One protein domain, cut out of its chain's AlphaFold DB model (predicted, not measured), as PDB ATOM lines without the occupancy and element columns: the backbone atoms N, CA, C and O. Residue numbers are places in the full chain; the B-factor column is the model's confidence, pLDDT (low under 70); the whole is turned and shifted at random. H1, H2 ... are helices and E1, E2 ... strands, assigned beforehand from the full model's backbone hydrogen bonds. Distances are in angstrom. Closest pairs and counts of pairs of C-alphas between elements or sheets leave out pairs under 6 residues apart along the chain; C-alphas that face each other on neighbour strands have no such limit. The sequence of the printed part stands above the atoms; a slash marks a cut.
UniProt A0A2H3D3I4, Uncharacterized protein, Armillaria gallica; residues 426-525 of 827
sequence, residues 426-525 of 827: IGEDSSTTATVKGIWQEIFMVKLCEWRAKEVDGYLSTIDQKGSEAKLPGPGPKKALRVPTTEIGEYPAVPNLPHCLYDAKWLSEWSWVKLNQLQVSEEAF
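This is residues 426 to 525 of the 827 residues of an uncharacterized protein of Armillaria gallica (UniProt A0A2H3D3I4). A strongly twisted wall of three strands, E1, E2 and E3, has one long helix, H1, running along one face over E2 and E3, and its other face is bare. Beyond one end of this sheet and helix lies a loosely wound part of loops with the short helices H2 and H3, while at the opposite end residues 469 to 477, of which 469 belongs to H1, stick out. The printed part has 100 residues with three named helices and three named strands, in the order E1 E2 H1 E3 H2 H3; the sheet order is E1, E2, E3, mixed, and the class is mixed, helices and strands. The whole is loose and elongated, with a radius of gyration of the C-alphas of 16.4 A and spans of 49 by 27 by 18 A.

E2 is residues 439 to 448, 24.5 A long, and bends by 64 degrees at residue 442. E1, residues 428 to 436, begins with C-alpha 428 at (-3.521, 33.333, -54.169) and bends by 73 degrees at residue 433. E3 is residues 481 to 488, 18.9 A long. H1, residues 454 to 469, is 23.3 A long. H2 is residues 504 to 508, and H3, residues 512 to 518, ends with C-alpha 518 at (-3.081, 51.454, -43.474).

E1 and E2 form an antiparallel hairpin, with N 432 and O 443 2.9 A apart. E2 and E3 are parallel, with N 483 and O 444 2.9 A apart. E2, H1 and E3 make a strand-helix-strand unit, two parallel neighbour strands with a helix between, its crossover right-handed. H1 is on the sheet at a height of 10.1 A over a local plane only just fitted, to 6 C-alphas; its closest C-alphas to E3 are those of Asp 464 and Leu 481, 7.3 A. H2 and H3 are close but not clearly touching, the closest C-alphas being those of Leu 507 and Leu 515, 7.6 A; both are apart from H1. Every O i to N i+4 pair is within hydrogen-bond range in H2 and H3, and 11 of 12 are in H1.

The two C-alphas farthest apart, those of Pro 473 and Val 513, are 50.4 A apart. The printed part has no cut. The links H1 to E3 and E3 to H2 are long. The pLDDT is under 70 at residues 426 to 430, 471 to 478 and 524 to 525.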
ATOM      1  N   ILE A 426      -6.278  37.926 -51.579       57.22
ATOM      2  CA  ILE A 426      -5.022  38.237 -50.889       57.22
ATOM      3  C   ILE A 426      -4.159  36.977 -50.713       57.22
ATOM      4  O   ILE A 426      -4.266  36.254 -49.716       57.22
ATOM      5  N   GLY A 427      -3.215  36.784 -51.637       56.59
ATOM      6  CA  GLY A 427      -2.141  35.791 -51.522       56.59
ATOM      7  C   GLY A 427      -2.321  34.506 -52.333       56.59
ATOM      8  O   GLY A 427      -1.515  33.593 -52.159       56.59
ATOM      9  N   GLU A 428      -3.340  34.422 -53.195       59.28
ATOM     10  CA  GLU A 428      -3.521  33.333 -54.169       59.28
ATOM     11  C   GLU A 428      -2.580  33.514 -55.376       59.28
ATOM     12  O   GLU A 428      -2.929  34.121 -56.388       59.28
ATOM     13  N   ASP A 429      -1.362  32.977 -55.261       59.69
ATOM     14  CA  ASP A 429      -0.322  33.056 -56.293       59.69
ATOM     15  C   ASP A 429      -0.279  31.749 -57.108       59.69
ATOM     16  O   ASP A 429       0.515  30.842 -56.847       59.69
ATOM     17  N   SER A 430      -1.147  31.679 -58.125       60.59
ATOM     18  CA  SER A 430      -1.387  30.547 -59.048       60.59
ATOM     19  C   SER A 430      -1.989  29.268 -58.436       60.59
ATOM     20  O   SER A 430      -1.704  28.876 -57.300       60.59
ATOM     21  N   SER A 431      -2.817  28.575 -59.228       76.75
ATOM     22  CA  SER A 431      -3.122  27.167 -58.977       76.75
ATOM     23  C   SER A 431      -2.021  26.277 -59.557       76.75
ATOM     24  O   SER A 431      -1.367  26.610 -60.547       76.75
ATOM     25  N   THR A 432      -1.779  25.140 -58.911       85.00
ATOM     26  CA  THR A 432      -0.783  24.156 -59.344       85.00
ATOM     27  C   THR A 432      -1.235  22.748 -58.975       85.00
ATOM     28  O   THR A 432      -2.002  22.555 -58.034       85.00
ATOM     29  N   THR A 433      -0.788  21.733 -59.710       87.62
ATOM     30  CA  THR A 433      -1.160  20.337 -59.444       87.62
ATOM     31  C   THR A 433      -0.158  19.676 -58.505       87.62
ATOM     32  O   THR A 433       1.022  19.564 -58.840       87.62
ATOM     33  N   ALA A 434      -0.624  19.180 -57.357       87.44
ATOM     34  CA  ALA A 434       0.217  18.537 -56.350       87.44
ATOM     35  C   ALA A 434      -0.390  17.232 -55.811       87.44
ATOM     36  O   ALA A 434      -1.606  17.041 -55.761       87.44
ATOM     37  N   THR A 435       0.478  16.327 -55.358       87.00
ATOM     38  CA  THR A 435       0.090  15.009 -54.832       87.00
ATOM     39  C   THR A 435      -0.298  15.088 -53.352       87.00
ATOM     40  O   THR A 435       0.458  14.695 -52.459       87.00
ATOM     41  N   VAL A 436      -1.501  15.584 -53.067       82.00
ATOM     42  CA  VAL A 436      -2.043  15.656 -51.703       82.00
ATOM     43  C   VAL A 436      -2.500  14.266 -51.249       82.00
ATOM     44  O   VAL A 436      -3.387  13.656 -51.841       82.00
ATOM     45  N   LYS A 437      -1.901  13.747 -50.166       85.38
ATOM     46  CA  LYS A 437      -2.228  12.428 -49.570       85.38
ATOM     47  C   LYS A 437      -2.171  11.254 -50.574       85.38
ATOM     48  O   LYS A 437      -2.874  10.262 -50.403       85.38
ATOM     49  N   GLY A 438      -1.328  11.354 -51.606       88.94
ATOM     50  CA  GLY A 438      -1.188  10.334 -52.656       88.94
ATOM     51  C   GLY A 438      -2.136  10.492 -53.852       88.94
ATOM     52  O   GLY A 438      -2.087   9.667 -54.759       88.94
ATOM     53  N   ILE A 439      -2.971  11.535 -53.881       86.12
ATOM     54  CA  ILE A 439      -3.885  11.844 -54.988       86.12
ATOM     55  C   ILE A 439      -3.405  13.134 -55.660       86.12
ATOM     56  O   ILE A 439      -3.175  14.128 -54.976       86.12
ATOM     57  N   TRP A 440      -3.276  13.134 -56.988       89.19
ATOM     58  CA  TRP A 440      -3.071  14.366 -57.753       89.19
ATOM     59  C   TRP A 440      -4.324  15.236 -57.669       89.19
ATOM     60  O   TRP A 440      -5.408  14.801 -58.053       89.19
ATOM     61  N   GLN A 441      -4.177  16.444 -57.135       90.06
ATOM     62  CA  GLN A 441      -5.247  17.430 -57.021       90.06
ATOM     63  C   GLN A 441      -4.703  18.800 -57.418       90.06
ATOM     64  O   GLN A 441      -3.517  19.083 -57.232       90.06
ATOM     65  N   GLU A 442      -5.569  19.649 -57.956       88.00
ATOM     66  CA  GLU A 442      -5.281  21.075 -58.017       88.00
ATOM     67  C   GLU A 442      -5.246  21.632 -56.586       88.00
ATOM     68  O   GLU A 442      -6.093  21.303 -55.746       88.00
ATOM     69  N   ILE A 443      -4.230  22.442 -56.307       89.25
ATOM     70  CA  ILE A 443      -4.059  23.181 -55.064       89.25
ATOM     71  C   ILE A 443      -3.858  24.662 -55.376       89.25
ATOM     72  O   ILE A 443      -3.248  25.018 -56.385       89.25
ATOM     73  N   PHE A 444      -4.325  25.523 -54.480       87.50
ATOM     74  CA  PHE A 444      -3.966  26.940 -54.484       87.50
ATOM     75  C   PHE A 444      -2.812  27.149 -53.508       87.50
ATOM     76  O   PHE A 444      -2.947  26.840 -52.320       87.50
ATOM     77  N   MET A 445      -1.676  27.656 -53.989       87.06
ATOM     78  CA  MET A 445      -0.579  28.026 -53.095       87.06
ATOM     79  C   MET A 445      -0.862  29.398 -52.492       87.06
ATOM     80  O   MET A 445      -0.885  30.407 -53.192       87.06
ATOM     81  N   VAL A 446      -1.077  29.426 -51.176       87.00
ATOM     82  CA  VAL A 446      -1.306  30.669 -50.434       87.00
ATOM     83  C   VAL A 446       0.025  31.135 -49.860       87.00
ATOM     84  O   VAL A 446       0.609  30.442 -49.021       87.00
ATOM     85  N   LYS A 447       0.519  32.294 -50.304       88.56
ATOM     86  CA  LYS A 447       1.751  32.879 -49.753       88.56
ATOM     87  C   LYS A 447       1.519  33.480 -48.370       88.56
ATOM     88  O   LYS A 447       0.512  34.148 -48.120       88.56
ATOM     89  N   LEU A 448       2.484  33.271 -47.476       88.12
ATOM     90  CA  LEU A 448       2.431  33.793 -46.113       88.12
ATOM     91  C   LEU A 448       2.657  35.308 -46.135       88.12
ATOM     92  O   LEU A 448       3.751  35.785 -46.424       88.12
ATOM     93  N   CYS A 449       1.611  36.071 -45.839       93.38
ATOM     94  CA  CYS A 449       1.680  37.525 -45.735       93.38
ATOM     95  C   CYS A 449       2.191  37.902 -44.336       93.38
ATOM     96  O   CYS A 449       1.471  37.674 -43.366       93.38
ATOM     97  N   GLU A 450       3.385  38.496 -44.204       94.50
ATOM     98  CA  GLU A 450       3.986  38.821 -42.884       94.50
ATOM     99  C   GLU A 450       3.084  39.675 -41.985       94.50
ATOM    100  O   GLU A 450       3.172  39.623 -40.760       94.50
ATOM    101  N   TRP A 451       2.230  40.479 -42.617       95.62
ATOM    102  CA  TRP A 451       1.318  41.400 -41.965       95.62
ATOM    103  C   TRP A 451       0.055  40.745 -41.412       95.62
ATOM    104  O   TRP A 451      -0.649  41.403 -40.659       95.62
ATOM    105  N   ARG A 452      -0.266  39.497 -41.777       95.00
ATOM    106  CA  ARG A 452      -1.521  38.809 -41.428       95.00
ATOM    107  C   ARG A 452      -1.442  38.180 -40.034       95.00
ATOM    108  O   ARG A 452      -0.476  37.489 -39.723       95.00
ATOM    109  N   ALA A 453      -2.482  38.359 -39.218       94.75
ATOM    110  CA  ALA A 453      -2.599  37.685 -37.922       94.75
ATOM    111  C   ALA A 453      -2.595  36.156 -38.102       94.75
ATOM    112  O   ALA A 453      -3.337  35.621 -38.926       94.75
ATOM    113  N   LYS A 454      -1.785  35.434 -37.321       91.81
ATOM    114  CA  LYS A 454      -1.566  33.977 -37.466       91.81
ATOM    115  C   LYS A 454      -2.824  33.154 -37.176       91.81
ATOM    116  O   LYS A 454      -2.989  32.040 -37.662       91.81
ATOM    117  N   GLU A 455      -3.739  33.735 -36.413       89.56
ATOM    118  CA  GLU A 455      -5.083  33.248 -36.135       89.56
ATOM    119  C   GLU A 455      -5.918  33.098 -37.424       89.56
ATOM    120  O   GLU A 455      -6.727  32.174 -37.530       89.56
ATOM    121  N   VAL A 456      -5.675  33.943 -38.438       89.00
ATOM    122  CA  VAL A 456      -6.373  33.908 -39.736       89.00
ATOM    123  C   VAL A 456      -6.091  32.605 -40.480       89.00
ATOM    124  O   VAL A 456      -7.019  32.025 -41.036       89.00
ATOM    125  N   ASP A 457      -4.865  32.081 -40.435       85.62
ATOM    126  CA  ASP A 457      -4.534  30.803 -41.079       85.62
ATOM    127  C   ASP A 457      -5.288  29.631 -40.418       85.62
ATOM    128  O   ASP A 457      -5.687  28.674 -41.090       85.62
ATOM    129  N   GLY A 458      -5.584  29.741 -39.116       86.19
ATOM    130  CA  GLY A 458      -6.483  28.835 -38.396       86.19
ATOM    131  C   GLY A 458      -7.944  28.945 -38.852       86.19
ATOM    132  O   GLY A 458      -8.609  27.921 -39.037       86.19
ATOM    133  N   TYR A 459      -8.443  30.161 -39.100       84.31
ATOM    134  CA  TYR A 459      -9.785  30.375 -39.657       84.31
ATOM    135  C   TYR A 459      -9.900  29.852 -41.095       84.31
ATOM    136  O   TYR A 459     -10.847  29.127 -41.396       84.31
ATOM    137  N   LEU A 460      -8.920  30.130 -41.961       84.50
ATOM    138  CA  LEU A 460      -8.879  29.628 -43.339       84.50
ATOM    139  C   LEU A 460      -8.819  28.092 -43.370       84.50
ATOM    140  O   LEU A 460      -9.645  27.469 -44.035       84.50
ATOM    141  N   SER A 461      -7.958  27.477 -42.550       84.12
ATOM    142  CA  SER A 461      -7.896  26.013 -42.390       84.12
ATOM    143  C   SER A 461      -9.230  25.414 -41.924       84.12
ATOM    144  O   SER A 461      -9.634  24.346 -42.385       84.12
ATOM    145  N   THR A 462      -9.944  26.107 -41.029       84.75
ATOM    146  CA  THR A 462     -11.267  25.683 -40.541       84.75
ATOM    147  C   THR A 462     -12.332  25.792 -41.636       84.75
ATOM    148  O   THR A 462     -13.161  24.890 -41.773       84.75
ATOM    149  N   ILE A 463     -12.299  26.857 -42.443       81.69
ATOM    150  CA  ILE A 463     -13.183  27.047 -43.602       81.69
ATOM    151  C   ILE A 463     -12.946  25.947 -44.641       81.69
ATOM    152  O   ILE A 463     -13.912  25.360 -45.123       81.69
ATOM    153  N   ASP A 464     -11.691  25.602 -44.931       82.94
ATOM    154  CA  ASP A 464     -11.352  24.582 -45.931       82.94
ATOM    155  C   ASP A 464     -11.693  23.169 -45.440       82.94
ATOM    156  O   ASP A 464     -12.268  22.367 -46.185       82.94
ATOM    157  N   GLN A 465     -11.463  22.878 -44.153       84.25
ATOM    158  CA  GLN A 465     -11.979  21.661 -43.527       84.25
ATOM    159  C   GLN A 465     -13.505  21.583 -43.677       84.25
ATOM    160  O   GLN A 465     -14.011  20.571 -44.160       84.25
ATOM    161  N   LYS A 466     -14.250  22.641 -43.331       80.62
ATOM    162  CA  LYS A 466     -15.718  22.633 -43.437       80.62
ATOM    163  C   LYS A 466     -16.215  22.575 -44.880       80.62
ATOM    164  O   LYS A 466     -17.192  21.878 -45.127       80.62
ATOM    165  N   GLY A 467     -15.516  23.192 -45.829       80.56
ATOM    166  CA  GLY A 467     -15.786  23.061 -47.263       80.56
ATOM    167  C   GLY A 467     -15.587  21.634 -47.784       80.56
ATOM    168  O   GLY A 467     -16.351  21.190 -48.632       80.56
ATOM    169  N   SER A 468     -14.614  20.887 -47.246       76.94
ATOM    170  CA  SER A 468     -14.393  19.471 -47.594       76.94
ATOM    171  C   SER A 468     -15.316  18.483 -46.862       76.94
ATOM    172  O   SER A 468     -15.607  17.408 -47.390       76.94
ATOM    173  N   GLU A 469     -15.805  18.829 -45.667       80.00
ATOM    174  CA  GLU A 469     -16.835  18.065 -44.947       80.00
ATOM    175  C   GLU A 469     -18.239  18.290 -45.536       80.00
ATOM    176  O   GLU A 469     -19.074  17.379 -45.527       80.00
ATOM    177  N   ALA A 470     -18.497  19.488 -46.070       76.88
ATOM    178  CA  ALA A 470     -19.729  19.846 -46.754       76.88
ATOM    179  C   ALA A 470     -19.835  19.127 -48.106       76.88
ATOM    180  O   ALA A 470     -19.442  19.641 -49.153       76.88
ATOM    181  N   LYS A 471     -20.438  17.934 -48.089       61.38
ATOM    182  CA  LYS A 471     -20.939  17.258 -49.292       61.38
ATOM    183  C   LYS A 471     -22.090  18.059 -49.908       61.38
ATOM    184  O   LYS A 471     -23.254  17.718 -49.711       61.38
ATOM    185  N   LEU A 472     -21.768  19.124 -50.636       58.00
ATOM    186  CA  LEU A 472     -22.729  19.816 -51.488       58.00
ATOM    187  C   LEU A 472     -23.201  18.832 -52.578       58.00
ATOM    188  O   LEU A 472     -22.354  18.272 -53.280       58.00
ATOM    189  N   PRO A 473     -24.513  18.560 -52.704       43.97
ATOM    190  CA  PRO A 473     -25.024  17.662 -53.730       43.97
ATOM    191  C   PRO A 473     -25.028  18.377 -55.087       43.97
ATOM    192  O   PRO A 473     -25.913  19.173 -55.375       43.97
ATOM    193  N   GLY A 474     -24.021  18.102 -55.915       64.50
ATOM    194  CA  GLY A 474     -23.945  18.590 -57.293       64.50
ATOM    195  C   GLY A 474     -22.570  18.343 -57.930       64.50
ATOM    196  O   GLY A 474     -21.586  18.182 -57.204       64.50
ATOM    197  N   PRO A 475     -22.466  18.325 -59.270       51.09
ATOM    198  CA  PRO A 475     -21.211  18.123 -60.002       51.09
ATOM    199  C   PRO A 475     -20.327  19.387 -60.076       51.09
ATOM    200  O   PRO A 475     -19.462  19.485 -60.942       51.09
ATOM    201  N   GLY A 476     -20.526  20.361 -59.181       62.47
ATOM    202  CA  GLY A 476     -19.753  21.603 -59.172       62.47
ATOM    203  C   GLY A 476     -18.248  21.370 -58.951       62.47
ATOM    204  O   GLY A 476     -17.860  20.397 -58.291       62.47
ATOM    205  N   PRO A 477     -17.379  22.263 -59.466       62.62
ATOM    206  CA  PRO A 477     -15.937  22.134 -59.310       62.62
ATOM    207  C   PRO A 477     -15.566  22.104 -57.823       62.62
ATOM    208  O   PRO A 477     -15.867  23.022 -57.055       62.62
ATOM    209  N   LYS A 478     -14.904  21.021 -57.405       69.56
ATOM    210  CA  LYS A 478     -14.399  20.880 -56.036       69.56
ATOM    211  C   LYS A 478     -13.395  21.998 -55.788       69.56
ATOM    212  O   LYS A 478     -12.410  22.083 -56.514       69.56
ATOM    213  N   LYS A 479     -13.621  22.818 -54.756       74.38
ATOM    214  CA  LYS A 479     -12.669  23.866 -54.365       74.38
ATOM    215  C   LYS A 479     -11.291  23.237 -54.148       74.38
ATOM    216  O   LYS A 479     -11.139  22.384 -53.271       74.38
ATOM    217  N   ALA A 480     -10.326  23.634 -54.976       82.56
ATOM    218  CA  ALA A 480      -8.945  23.182 -54.888       82.56
ATOM    219  C   ALA A 480      -8.377  23.505 -53.498       82.56
ATOM    220  O   ALA A 480      -8.689  24.542 -52.906       82.56
ATOM    221  N   LEU A 481      -7.582  22.589 -52.946       83.44
ATOM    222  CA  LEU A 481      -7.142  22.704 -51.558       83.44
ATOM    223  C   LEU A 481      -6.127  23.841 -51.427       83.44
ATOM    224  O   LEU A 481      -5.106  23.840 -52.114       83.44
ATOM    225  N   ARG A 482      -6.364  24.783 -50.512       87.44
ATOM    226  CA  ARG A 482      -5.359  25.792 -50.171       87.44
ATOM    227  C   ARG A 482      -4.226  25.144 -49.383       87.44
ATOM    228  O   ARG A 482      -4.453  24.450 -48.393       87.44
ATOM    229  N   VAL A 483      -3.000  25.369 -49.839       87.62
ATOM    230  CA  VAL A 483      -1.774  24.887 -49.201       87.62
ATOM    231  C   VAL A 483      -0.898  26.105 -48.906       87.62
ATOM    232  O   VAL A 483      -0.529  26.812 -49.846       87.62
ATOM    233  N   PRO A 484      -0.558  26.385 -47.635       83.62
ATOM    234  CA  PRO A 484       0.363  27.467 -47.319       83.62
ATOM    235  C   PRO A 484       1.761  27.106 -47.829       83.62
ATOM    236  O   PRO A 484       2.295  26.045 -47.491       83.62
ATOM    237  N   THR A 485       2.357  27.975 -48.641       88.56
ATOM    238  CA  THR A 485       3.773  27.842 -49.015       88.56
ATOM    239  C   THR A 485       4.666  28.453 -47.935       88.56
ATOM    240  O   THR A 485       4.264  29.359 -47.208       88.56
ATOM    241  N   THR A 486       5.903  27.964 -47.820       86.38
ATOM    242  CA  THR A 486       6.938  28.584 -46.978       86.38
ATOM    243  C   THR A 486       7.471  29.896 -47.558       86.38
ATOM    244  O   THR A 486       8.254  30.576 -46.899       86.38
ATOM    245  N   GLU A 487       7.088  30.245 -48.788       89.44
ATOM    246  CA  GLU A 487       7.397  31.541 -49.385       89.44
ATOM    247  C   GLU A 487       6.577  32.658 -48.733       89.44
ATOM    248  O   GLU A 487       5.343  32.618 -48.672       89.44
ATOM    249  N   ILE A 488       7.291  33.683 -48.275       87.12
ATOM    250  CA  ILE A 488       6.704  34.934 -47.808       87.12
ATOM    251  C   ILE A 488       6.221  35.715 -49.034       87.12
ATOM    252  O   ILE A 488       6.959  35.889 -50.004       87.12
ATOM    253  N   GLY A 489       4.971  36.170 -49.003       86.62
ATOM    254  CA  GLY A 489       4.391  36.976 -50.070       86.62
ATOM    255  C   GLY A 489       4.771  38.444 -49.928       86.62
ATOM    256  O   GLY A 489       4.488  39.051 -48.900       86.62
ATOM    257  N   GLU A 490       5.306  39.044 -50.993       83.25
ATOM    258  CA  GLU A 490       5.607  40.488 -51.081       83.25
ATOM    259  C   GLU A 490       4.340  41.376 -51.167       83.25
ATOM    260  O   GLU A 490       4.414  42.565 -51.481       83.25
ATOM    261  N   TYR A 491       3.157  40.812 -50.896       87.00
ATOM    262  CA  TYR A 491       1.879  41.510 -50.962       87.00
ATOM    263  C   TYR A 491       1.810  42.638 -49.922       87.00
ATOM    264  O   TYR A 491       1.914  42.363 -48.720       87.00
ATOM    265  N   PRO A 492       1.573  43.898 -50.340       92.44
ATOM    266  CA  PRO A 492       1.401  44.999 -49.404       92.44
ATOM    267  C   PRO A 492       0.193  44.742 -48.499       92.44
ATOM    268  O   PRO A 492      -0.808  44.156 -48.915       92.44
ATOM    269  N   ALA A 493       0.291  45.196 -47.252       93.44
ATOM    270  CA  ALA A 493      -0.803  45.097 -46.300       93.44
ATOM    271  C   ALA A 493      -2.021  45.891 -46.790       93.44
ATOM    272  O   ALA A 493      -1.914  47.078 -47.108       93.44
ATOM    273  N   VAL A 494      -3.166  45.213 -46.876       92.75
ATOM    274  CA  VAL A 494      -4.412  45.809 -47.369       92.75
ATOM    275  C   VAL A 494      -4.965  46.776 -46.317       92.75
ATOM    276  O   VAL A 494      -5.091  46.375 -45.162       92.75
ATOM    277  N   PRO A 495      -5.289  48.031 -46.684       92.44
ATOM    278  CA  PRO A 495      -5.766  49.030 -45.736       92.44
ATOM    279  C   PRO A 495      -7.219  48.782 -45.302       92.44
ATOM    280  O   PRO A 495      -7.956  48.031 -45.938       92.44
ATOM    281  N   ASN A 496      -7.651  49.471 -44.244       90.88
ATOM    282  CA  ASN A 496      -8.998  49.422 -43.655       90.88
ATOM    283  C   ASN A 496      -9.425  48.059 -43.071       90.88
ATOM    284  O   ASN A 496     -10.579  47.896 -42.675       90.88
ATOM    285  N   LEU A 497      -8.514  47.088 -42.934       91.00
ATOM    286  CA  LEU A 497      -8.796  45.891 -42.136       91.00
ATOM    287  C   LEU A 497      -8.856  46.233 -40.626       91.00
ATOM    288  O   LEU A 497      -8.114  47.108 -40.164       91.00
ATOM    289  N   PRO A 498      -9.694  45.531 -39.839       91.12
ATOM    290  CA  PRO A 498      -9.650  45.532 -38.378       91.12
ATOM    291  C   PRO A 498      -8.267  45.227 -37.800       91.12
ATOM    292  O   PRO A 498      -7.575  44.318 -38.266       91.12
ATOM    293  N   HIS A 499      -7.902  45.903 -36.706       91.19
ATOM    294  CA  HIS A 499      -6.618  45.707 -36.016       91.19
ATOM    295  C   HIS A 499      -6.336  44.235 -35.626       91.19
ATOM    296  O   HIS A 499      -5.179  43.824 -35.562       91.19
ATOM    297  N   CYS A 500      -7.369  43.418 -35.390       90.69
ATOM    298  CA  CYS A 500      -7.229  41.998 -35.041       90.69
ATOM    299  C   CYS A 500      -6.896  41.059 -36.219       90.69
ATOM    300  O   CYS A 500      -6.665  39.876 -35.987       90.69
ATOM    301  N   LEU A 501      -6.874  41.552 -37.464       93.69
ATOM    302  CA  LEU A 501      -6.538  40.755 -38.654       93.69
ATOM    303  C   LEU A 501      -5.080  40.941 -39.110       93.69
ATOM    304  O   LEU A 501      -4.619  40.205 -39.988       93.69
ATOM    305  N   TYR A 502      -4.340  41.865 -38.485       95.25
ATOM    306  CA  TYR A 502      -2.900  42.027 -38.684       95.25
ATOM    307  C   TYR A 502      -2.083  41.373 -37.558       95.25
ATOM    308  O   TYR A 502      -2.512  41.346 -36.404       95.25
ATOM    309  N   ASP A 503      -0.868  40.905 -37.855       95.56
ATOM    310  CA  ASP A 503       0.063  40.431 -36.827       95.56
ATOM    311  C   ASP A 503       0.505  41.603 -35.929       95.56
ATOM    312  O   ASP A 503       1.037  42.619 -36.388       95.56
ATOM    313  N   ALA A 504       0.286  41.461 -34.620       94.88
ATOM    314  CA  ALA A 504       0.536  42.527 -33.652       94.88
ATOM    315  C   ALA A 504       2.025  42.901 -33.517       94.88
ATOM    316  O   ALA A 504       2.340  44.050 -33.201       94.88
ATOM    317  N   LYS A 505       2.953  41.968 -33.781       95.94
ATOM    318  CA  LYS A 505       4.391  42.265 -33.825       95.94
ATOM    319  C   LYS A 505       4.714  43.056 -35.091       95.94
ATOM    320  O   LYS A 505       5.405  44.066 -34.990       95.94
ATOM    321  N   TRP A 506       4.180  42.653 -36.244       95.62
ATOM    322  CA  TRP A 506       4.360  43.379 -37.504       95.62
ATOM    323  C   TRP A 506       3.837  44.825 -37.417       95.62
ATOM    324  O   TRP A 506       4.568  45.756 -37.755       95.62
ATOM    325  N   LEU A 507       2.640  45.042 -36.850       95.75
ATOM    326  CA  LEU A 507       2.126  46.396 -36.581       95.75
ATOM    327  C   LEU A 507       3.025  47.191 -35.618       95.75
ATOM    328  O   LEU A 507       3.233  48.384 -35.827       95.75
ATOM    329  N   SER A 508       3.596  46.552 -34.588       94.50
ATOM    330  CA  SER A 508       4.488  47.230 -33.629       94.50
ATOM    331  C   SER A 508       5.831  47.680 -34.225       94.50
ATOM    332  O   SER A 508       6.488  48.559 -33.671       94.50
ATOM    333  N   GLU A 509       6.233  47.109 -35.365       95.12
ATOM    334  CA  GLU A 509       7.444  47.485 -36.106       95.12
ATOM    335  C   GLU A 509       7.194  48.645 -37.095       95.12
ATOM    336  O   GLU A 509       8.131  49.153 -37.718       95.12
ATOM    337  N   TRP A 510       5.942  49.098 -37.239       94.12
ATOM    338  CA  TRP A 510       5.549  50.170 -38.152       94.12
ATOM    339  C   TRP A 510       5.472  51.536 -37.458       94.12
ATOM    340  O   TRP A 510       4.996  51.683 -36.335       94.12
ATOM    341  N   SER A 511       5.938  52.583 -38.146       93.75
ATOM    342  CA  SER A 511       5.819  53.957 -37.652       93.75
ATOM    343  C   SER A 511       4.389  54.478 -37.806       93.75
ATOM    344  O   SER A 511       3.679  54.094 -38.735       93.75
ATOM    345  N   TRP A 512       3.988  55.419 -36.944       88.44
ATOM    346  CA  TRP A 512       2.641  56.016 -36.956       88.44
ATOM    347  C   TRP A 512       2.216  56.544 -38.339       88.44
ATOM    348  O   TRP A 512       1.062  56.404 -38.726       88.44
ATOM    349  N   VAL A 513       3.159  57.074 -39.130       90.75
ATOM    350  CA  VAL A 513       2.907  57.537 -40.505       90.75
ATOM    351  C   VAL A 513       2.426  56.392 -41.401       90.75
ATOM    352  O   VAL A 513       1.491  56.579 -42.174       90.75
ATOM    353  N   LYS A 514       3.030  55.203 -41.285       91.00
ATOM    354  CA  LYS A 514       2.600  54.024 -42.043       91.00
ATOM    355  C   LYS A 514       1.306  53.418 -41.491       91.00
ATOM    356  O   LYS A 514       0.477  52.970 -42.272       91.00
ATOM    357  N   LEU A 515       1.105  53.427 -40.171       89.62
ATOM    358  CA  LEU A 515      -0.152  52.974 -39.559       89.62
ATOM    359  C   LEU A 515      -1.340  53.833 -40.036       89.62
ATOM    360  O   LEU A 515      -2.379  53.292 -40.407       89.62
ATOM    361  N   ASN A 516      -1.149  55.150 -40.163       88.44
ATOM    362  CA  ASN A 516      -2.140  56.049 -40.761       88.44
ATOM    363  C   ASN A 516      -2.376  55.774 -42.261       88.44
ATOM    364  O   ASN A 516      -3.488  55.980 -42.739       88.44
ATOM    365  N   GLN A 517      -1.370  55.294 -43.006       90.88
ATOM    366  CA  GLN A 517      -1.535  54.863 -44.406       90.88
ATOM    367  C   GLN A 517      -2.317  53.547 -44.535       90.88
ATOM    368  O   GLN A 517      -2.999  53.354 -45.538       90.88
ATOM    369  N   LEU A 518      -2.256  52.665 -43.532       91.25
ATOM    370  CA  LEU A 518      -3.081  51.454 -43.474       91.25
ATOM    371  C   LEU A 518      -4.539  51.735 -43.100       91.25
ATOM    372  O   LEU A 518      -5.375  50.863 -43.310       91.25
ATOM    373  N   GLN A 519      -4.857  52.903 -42.529       89.44
ATOM    374  CA  GLN A 519      -6.212  53.236 -42.062       89.44
ATOM    375  C   GLN A 519      -6.819  52.107 -41.199       89.44
ATOM    376  O   GLN A 519      -7.962  51.710 -41.397       89.44
ATOM    377  N   VAL A 520      -6.016  51.517 -40.300       84.44
ATOM    378  CA  VAL A 520      -6.407  50.347 -39.491       84.44
ATOM    379  C   VAL A 520      -7.716  50.634 -38.758       84.44
ATOM    380  O   VAL A 520      -7.787  51.596 -37.996       84.44
ATOM    381  N   SER A 521      -8.735  49.796 -38.963       81.44
ATOM    382  CA  SER A 521     -10.019  50.001 -38.295       81.44
ATOM    383  C   SER A 521      -9.912  49.652 -36.809       81.44
ATOM    384  O   SER A 521      -9.456  48.562 -36.440       81.44
ATOM    385  N   GLU A 522     -10.360  50.583 -35.961       72.25
ATOM    386  CA  GLU A 522     -10.531  50.381 -34.516       72.25
ATOM    387  C   GLU A 522     -11.664  49.383 -34.207       72.25
ATOM    388  O   GLU A 522     -11.729  48.833 -33.105       72.25
ATOM    389  N   GLU A 523     -12.538  49.099 -35.179       70.75
ATOM    390  CA  GLU A 523     -13.635  48.145 -35.040       70.75
ATOM    391  C   GLU A 523     -13.117  46.701 -34.999       70.75
ATOM    392  O   GLU A 523     -13.005  46.003 -36.011       70.75
ATOM    393  N   ALA A 524     -12.859  46.203 -33.792       59.22
ATOM    394  CA  ALA A 524     -12.758  44.770 -33.559       59.22
ATOM    395  C   ALA A 524     -14.089  44.103 -33.948       59.22
ATOM    396  O   ALA A 524     -15.099  44.288 -33.260       59.22
ATOM    397  N   PHE A 525     -14.081  43.311 -35.029       64.88
ATOM    398  CA  PHE A 525     -15.242  42.561 -35.521       64.88
ATOM    399  C   PHE A 525     -15.834  41.688 -34.400       64.88
ATOM    400  O   PHE A 525     -15.417  40.547 -34.183       64.88
TER     401      PHE A 525